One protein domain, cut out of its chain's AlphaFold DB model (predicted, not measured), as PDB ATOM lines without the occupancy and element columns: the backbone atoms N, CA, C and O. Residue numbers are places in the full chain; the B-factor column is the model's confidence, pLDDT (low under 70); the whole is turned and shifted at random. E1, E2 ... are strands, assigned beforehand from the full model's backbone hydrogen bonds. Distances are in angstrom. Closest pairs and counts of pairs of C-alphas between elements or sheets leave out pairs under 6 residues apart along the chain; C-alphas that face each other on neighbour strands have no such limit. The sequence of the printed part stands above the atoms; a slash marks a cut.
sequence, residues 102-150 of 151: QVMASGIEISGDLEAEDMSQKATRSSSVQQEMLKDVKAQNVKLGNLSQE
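AT A GLANCE: This is residues 102 to 150 of the 151 residues of the protein "Fis family transcriptional regulator" of Scytonema sp. HK-05 (UniProt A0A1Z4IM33). Little regular structure: the chain winds in nearly two flat, stacked turns, E4 and E5 of the second side by side with E1 and E2 of the first, and E3 across the loop beside residues 102 to 103. The 49 printed residues, under half in named elements, have five strands, E1 to E5, and no named helix: all strand, with two parallel sheets, E2 = E5 and E1 = E4. The whole is loose, radius of gyration of the C-alphas 12.3 A, spanning 39 by 19 by 8 A.

HOW THE PARTS SIT: E2, residues 119 to 122, and E5, residues 147 to 150, are parallel at 4 degrees, with N 148 and O 119 within hydrogen-bond range at 2.8 A. E1, residues 114 to 116, runs on into E2 at 57 degrees. E1 and E4, residues 142 to 144, are parallel at 2 degrees, with N 143 and O 114 within hydrogen-bond range at 2.8 A. E3, residues 130 to 132, pairs with no named strand.

IN THESE COORDINATES: E2 and E5 each measure 10.2 A, E1 6.5 A, E3 6.7 A and E4 6.6 A from first to last C-alpha. C-alpha 114 is at (-43.680, -6.213, 54.336), C-alpha 150 at (-57.922, -19.382, 41.262).

THE WHOLE: The C-alphas farthest apart, of Ser 111 and Ser 126, are 39.1 A apart. The printed part has no cut and no long link. Residues 102, 107 and 124 to 131 have pLDDT under 70.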
ATOM      1  N   GLN A 102     -52.331 -11.083  34.842       63.66
ATOM      2  CA  GLN A 102     -52.791 -10.473  36.082       63.66
ATOM      3  C   GLN A 102     -51.651 -10.507  37.108       63.66
ATOM      4  O   GLN A 102     -51.178 -11.582  37.477       63.66
ATOM      5  N   VAL A 103     -51.226  -9.336  37.581       70.50
ATOM      6  CA  VAL A 103     -50.172  -9.197  38.597       70.50
ATOM      7  C   VAL A 103     -50.743  -8.488  39.810       70.50
ATOM      8  O   VAL A 103     -51.260  -7.381  39.674       70.50
ATOM      9  N   MET A 104     -50.637  -9.107  40.984       77.31
ATOM     10  CA  MET A 104     -51.147  -8.510  42.222       77.31
ATOM     11  C   MET A 104     -50.135  -7.579  42.900       77.31
ATOM     12  O   MET A 104     -50.509  -6.524  43.403       77.31
ATOM     13  N   ALA A 105     -48.854  -7.945  42.897       73.50
ATOM     14  CA  ALA A 105     -47.786  -7.144  43.485       73.50
ATOM     15  C   ALA A 105     -46.451  -7.479  42.811       73.50
ATOM     16  O   ALA A 105     -46.107  -8.657  42.681       73.50
ATOM     17  N   SER A 106     -45.715  -6.455  42.371       79.06
ATOM     18  CA  SER A 106     -44.403  -6.614  41.739       79.06
ATOM     19  C   SER A 106     -43.481  -5.429  42.028       79.06
ATOM     20  O   SER A 106     -43.947  -4.291  42.050       79.06
ATOM     21  N   GLY A 107     -42.184  -5.696  42.218       64.00
ATOM     22  CA  GLY A 107     -41.142  -4.664  42.304       64.00
ATOM     23  C   GLY A 107     -41.163  -3.862  43.605       64.00
ATOM     24  O   GLY A 107     -40.849  -2.674  43.603       64.00
ATOM     25  N   ILE A 108     -41.585  -4.484  44.707       76.44
ATOM     26  CA  ILE A 108     -41.632  -3.826  46.014       76.44
ATOM     27  C   ILE A 108     -40.235  -3.875  46.624       76.44
ATOM     28  O   ILE A 108     -39.776  -4.945  47.006       76.44
ATOM     29  N   GLU A 109     -39.593  -2.719  46.776       84.50
ATOM     30  CA  GLU A 109     -38.376  -2.579  47.575       84.50
ATOM     31  C   GLU A 109     -38.643  -1.680  48.779       84.50
ATOM     32  O   GLU A 109     -38.880  -0.479  48.644       84.50
ATOM     33  N   ILE A 110     -38.585  -2.262  49.972       84.06
ATOM     34  CA  ILE A 110     -38.704  -1.535  51.231       84.06
ATOM     35  C   ILE A 110     -37.578  -1.949  52.175       84.06
ATOM     36  O   ILE A 110     -37.148  -3.098  52.211       84.06
ATOM     37  N   SER A 111     -37.069  -0.992  52.945       85.50
ATOM     38  CA  SER A 111     -35.989  -1.236  53.907       85.50
ATOM     39  C   SER A 111     -36.467  -1.860  55.221       85.50
ATOM     40  O   SER A 111     -35.633  -2.231  56.037       85.50
ATOM     41  N   GLY A 112     -37.785  -1.924  55.436       87.81
ATOM     42  CA  GLY A 112     -38.424  -2.512  56.613       87.81
ATOM     43  C   GLY A 112     -39.267  -3.733  56.256       87.81
ATOM     44  O   GLY A 112     -39.008  -4.401  55.253       87.81
ATOM     45  N   ASP A 113     -40.275  -4.014  57.072       91.56
ATOM     46  CA  ASP A 113     -41.083  -5.228  56.958       91.56
ATOM     47  C   ASP A 113     -42.241  -5.057  55.970       91.56
ATOM     48  O   ASP A 113     -42.919  -4.026  55.953       91.56
ATOM     49  N   LEU A 114     -42.481  -6.083  55.152       89.94
ATOM     50  CA  LEU A 114     -43.680  -6.213  54.336       89.94
ATOM     51  C   LEU A 114     -44.677  -7.080  55.095       89.94
ATOM     52  O   LEU A 114     -44.466  -8.285  55.221       89.94
ATOM     53  N   GLU A 115     -45.778  -6.487  55.543       91.00
ATOM     54  CA  GLU A 115     -46.933  -7.245  56.014       91.00
ATOM     55  C   GLU A 115     -48.076  -7.101  55.010       91.00
ATOM     56  O   GLU A 115     -48.533  -5.995  54.723       91.00
ATOM     57  N   ALA A 116     -48.536  -8.228  54.478       86.75
ATOM     58  CA  ALA A 116     -49.790  -8.321  53.753       86.75
ATOM     59  C   ALA A 116     -50.699  -9.306  54.490       86.75
ATOM     60  O   ALA A 116     -50.248 -10.355  54.950       86.75
ATOM     61  N   GLU A 117     -51.979  -8.970  54.605       90.69
ATOM     62  CA  GLU A 117     -52.997  -9.906  55.081       90.69
ATOM     63  C   GLU A 117     -53.352 -10.901  53.956       90.69
ATOM     64  O   GLU A 117     -52.512 -11.242  53.117       90.69
ATOM     65  N   ASP A 118     -54.577 -11.410  53.941       92.38
ATOM     66  CA  ASP A 118     -55.011 -12.384  52.948       92.38
ATOM     67  C   ASP A 118     -55.082 -11.753  51.548       92.38
ATOM     68  O   ASP A 118     -55.614 -10.659  51.346       92.38
ATOM     69  N   MET A 119     -54.561 -12.471  50.557       87.56
ATOM     70  CA  MET A 119     -54.542 -12.067  49.159       87.56
ATOM     71  C   MET A 119     -55.212 -13.136  48.297       87.56
ATOM     72  O   MET A 119     -54.851 -14.312  48.346       87.56
ATOM     73  N   SER A 120     -56.180 -12.723  47.477       87.06
ATOM     74  CA  SER A 120     -56.924 -13.621  46.587       87.06
ATOM     75  C   SER A 120     -56.949 -13.109  45.155       87.06
ATOM     76  O   SER A 120     -57.452 -12.013  44.892       87.06
ATOM     77  N   GLN A 121     -56.441 -13.903  44.220       79.44
ATOM     78  CA  GLN A 121     -56.440 -13.587  42.800       79.44
ATOM     79  C   GLN A 121     -57.283 -14.603  42.032       79.44
ATOM     80  O   GLN A 121     -57.004 -15.795  42.072       79.44
ATOM     81  N   LYS A 122     -58.306 -14.127  41.311       82.44
ATOM     82  CA  LYS A 122     -59.216 -14.979  40.539       82.44
ATOM     83  C   LYS A 122     -59.284 -14.560  39.074       82.44
ATOM     84  O   LYS A 122     -59.536 -13.392  38.761       82.44
ATOM     85  N   ALA A 123     -59.091 -15.519  38.175       76.25
ATOM     86  CA  ALA A 123     -59.323 -15.334  36.753       76.25
ATOM     87  C   ALA A 123     -60.832 -15.365  36.480       76.25
ATOM     88  O   ALA A 123     -61.574 -16.197  36.994       76.25
ATOM     89  N   THR A 124     -61.312 -14.411  35.687       61.00
ATOM     90  CA  THR A 124     -62.737 -14.276  35.347       61.00
ATOM     91  C   THR A 124     -63.088 -14.850  33.974       61.00
ATOM     92  O   THR A 124     -64.255 -14.811  33.585       61.00
ATOM     93  N   ARG A 125     -62.114 -15.375  33.217       57.69
ATOM     94  CA  ARG A 125     -62.314 -15.916  31.862       57.69
ATOM     95  C   ARG A 125     -61.496 -17.188  31.643       57.69
ATOM     96  O   ARG A 125     -60.369 -17.269  32.108       57.69
ATOM     97  N   SER A 126     -62.050 -18.120  30.863       54.06
ATOM     98  CA  SER A 126     -61.449 -19.412  30.480       54.06
ATOM     99  C   SER A 126     -60.294 -19.308  29.475       54.06
ATOM    100  O   SER A 126     -59.866 -20.324  28.925       54.06
ATOM    101  N   SER A 127     -59.854 -18.093  29.157       57.28
ATOM    102  CA  SER A 127     -58.709 -17.870  28.289       57.28
ATOM    103  C   SER A 127     -57.410 -18.167  29.046       57.28
ATOM    104  O   SER A 127     -57.419 -18.342  30.262       57.28
ATOM    105  N   SER A 128     -56.278 -18.285  28.353       60.59
ATOM    106  CA  SER A 128     -54.994 -18.617  28.986       60.59
ATOM    107  C   SER A 128     -54.498 -17.495  29.916       60.59
ATOM    108  O   SER A 128     -53.668 -16.696  29.517       60.59
ATOM    109  N   VAL A 129     -54.983 -17.402  31.156       64.56
ATOM    110  CA  VAL A 129     -54.579 -16.356  32.111       64.56
ATOM    111  C   VAL A 129     -53.218 -16.686  32.723       64.56
ATOM    112  O   VAL A 129     -53.008 -17.772  33.258       64.56
ATOM    113  N   GLN A 130     -52.298 -15.720  32.686       67.06
ATOM    114  CA  GLN A 130     -51.041 -15.797  33.425       67.06
ATOM    115  C   GLN A 130     -51.179 -14.963  34.697       67.06
ATOM    116  O   GLN A 130     -51.330 -13.744  34.644       67.06
ATOM    117  N   GLN A 131     -51.160 -15.622  35.845       68.56
ATOM    118  CA  GLN A 131     -51.339 -14.985  37.144       68.56
ATOM    119  C   GLN A 131     -50.022 -15.016  37.920       68.56
ATOM    120  O   GLN A 131     -49.357 -16.051  37.966       68.56
ATOM    121  N   GLU A 132     -49.647 -13.883  38.509       79.00
ATOM    122  CA  GLU A 132     -48.403 -13.731  39.260       79.00
ATOM    123  C   GLU A 132     -48.652 -12.920  40.543       79.00
ATOM    124  O   GLU A 132     -49.141 -11.785  40.500       79.00
ATOM    125  N   MET A 133     -48.303 -13.504  41.692       84.56
ATOM    126  CA  MET A 133     -48.369 -12.864  43.007       84.56
ATOM    127  C   MET A 133     -46.953 -12.664  43.552       84.56
ATOM    128  O   MET A 133     -46.137 -13.578  43.488       84.56
ATOM    129  N   LEU A 134     -46.688 -11.483  44.122       83.56
ATOM    130  CA  LEU A 134     -45.459 -11.161  44.864       83.56
ATOM    131  C   LEU A 134     -44.150 -11.413  44.090       83.56
ATOM    132  O   LEU A 134     -43.257 -12.120  44.553       83.56
ATOM    133  N   LYS A 135     -44.012 -10.786  42.921       81.25
ATOM    134  CA  LYS A 135     -42.779 -10.836  42.121       81.25
ATOM    135  C   LYS A 135     -41.782  -9.756  42.560       81.25
ATOM    136  O   LYS A 135     -42.182  -8.623  42.801       81.25
ATOM    137  N   ASP A 136     -40.485 -10.054  42.579       75.00
ATOM    138  CA  ASP A 136     -39.424  -9.056  42.809       75.00
ATOM    139  C   ASP A 136     -39.644  -8.230  44.093       75.00
ATOM    140  O   ASP A 136     -39.597  -7.000  44.085       75.00
ATOM    141  N   VAL A 137     -39.957  -8.916  45.197       83.69
ATOM    142  CA  VAL A 137     -40.172  -8.300  46.512       83.69
ATOM    143  C   VAL A 137     -38.889  -8.371  47.338       83.69
ATOM    144  O   VAL A 137     -38.334  -9.447  47.562       83.69
ATOM    145  N   LYS A 138     -38.453  -7.219  47.844       82.31
ATOM    146  CA  LYS A 138     -37.313  -7.050  48.738       82.31
ATOM    147  C   LYS A 138     -37.758  -6.285  49.981       82.31
ATOM    148  O   LYS A 138     -38.132  -5.118  49.903       82.31
ATOM    149  N   ALA A 139     -37.701  -6.958  51.120       90.00
ATOM    150  CA  ALA A 139     -38.044  -6.421  52.431       90.00
ATOM    151  C   ALA A 139     -37.121  -7.031  53.492       90.00
ATOM    152  O   ALA A 139     -36.473  -8.050  53.236       90.00
ATOM    153  N   GLN A 140     -37.050  -6.415  54.673       89.75
ATOM    154  CA  GLN A 140     -36.286  -6.951  55.800       89.75
ATOM    155  C   GLN A 140     -36.941  -8.223  56.350       89.75
ATOM    156  O   GLN A 140     -36.273  -9.248  56.472       89.75
ATOM    157  N   ASN A 141     -38.248  -8.173  56.610       91.00
ATOM    158  CA  ASN A 141     -39.087  -9.337  56.871       91.00
ATOM    159  C   ASN A 141     -40.307  -9.321  55.945       91.00
ATOM    160  O   ASN A 141     -40.758  -8.259  55.522       91.00
ATOM    161  N   VAL A 142     -40.853 -10.497  55.636       90.81
ATOM    162  CA  VAL A 142     -42.084 -10.641  54.846       90.81
ATOM    163  C   VAL A 142     -43.058 -11.516  55.625       90.81
ATOM    164  O   VAL A 142     -42.745 -12.662  55.945       90.81
ATOM    165  N   LYS A 143     -44.242 -10.981  55.915       92.38
ATOM    166  CA  LYS A 143     -45.345 -11.674  56.574       92.38
ATOM    167  C   LYS A 143     -46.574 -11.587  55.689       92.38
ATOM    168  O   LYS A 143     -46.968 -10.504  55.267       92.38
ATOM    169  N   LEU A 144     -47.154 -12.741  55.404       91.62
ATOM    170  CA  LEU A 144     -48.260 -12.884  54.471       91.62
ATOM    171  C   LEU A 144     -49.379 -13.651  55.173       91.62
ATOM    172  O   LEU A 144     -49.101 -14.626  55.878       91.62
ATOM    173  N   GLY A 145     -50.617 -13.203  54.984       90.25
ATOM    174  CA  GLY A 145     -51.804 -13.990  55.289       90.25
ATOM    175  C   GLY A 145     -51.988 -15.131  54.285       90.25
ATOM    176  O   GLY A 145     -51.045 -15.604  53.646       90.25
ATOM    177  N   ASN A 146     -53.223 -15.584  54.118       93.31
ATOM    178  CA  ASN A 146     -53.560 -16.622  53.154       93.31
ATOM    179  C   ASN A 146     -53.398 -16.113  51.723       93.31
ATOM    180  O   ASN A 146     -53.977 -15.097  51.347       93.31
ATOM    181  N   LEU A 147     -52.667 -16.863  50.900       90.06
ATOM    182  CA  LEU A 147     -52.549 -16.601  49.470       90.06
ATOM    183  C   LEU A 147     -53.415 -17.596  48.706       90.06
ATOM    184  O   LEU A 147     -53.196 -18.805  48.790       90.06
ATOM    185  N   SER A 148     -54.391 -17.093  47.956       88.00
ATOM    186  CA  SER A 148     -55.253 -17.905  47.099       88.00
ATOM    187  C   SER A 148     -55.175 -17.432  45.655       88.00
ATOM    188  O   SER A 148     -55.257 -16.240  45.355       88.00
ATOM    189  N   GLN A 149     -55.009 -18.394  44.754       82.50
ATOM    190  CA  GLN A 149     -54.937 -18.154  43.326       82.50
ATOM    191  C   GLN A 149     -55.855 -19.150  42.616       82.50
ATOM    192  O   GLN A 149     -55.662 -20.362  42.705       82.50
ATOM    193  N   GLU A 150     -56.879 -18.623  41.948       81.00
ATOM    194  CA  GLU A 150     -57.922 -19.382  41.262       81.00
ATOM    195  C   GLU A 150     -57.918 -19.062  39.758       81.00
ATOM    196  O   GLU A 150     -57.957 -17.891  39.354       81.00
TER     197      GLU A 150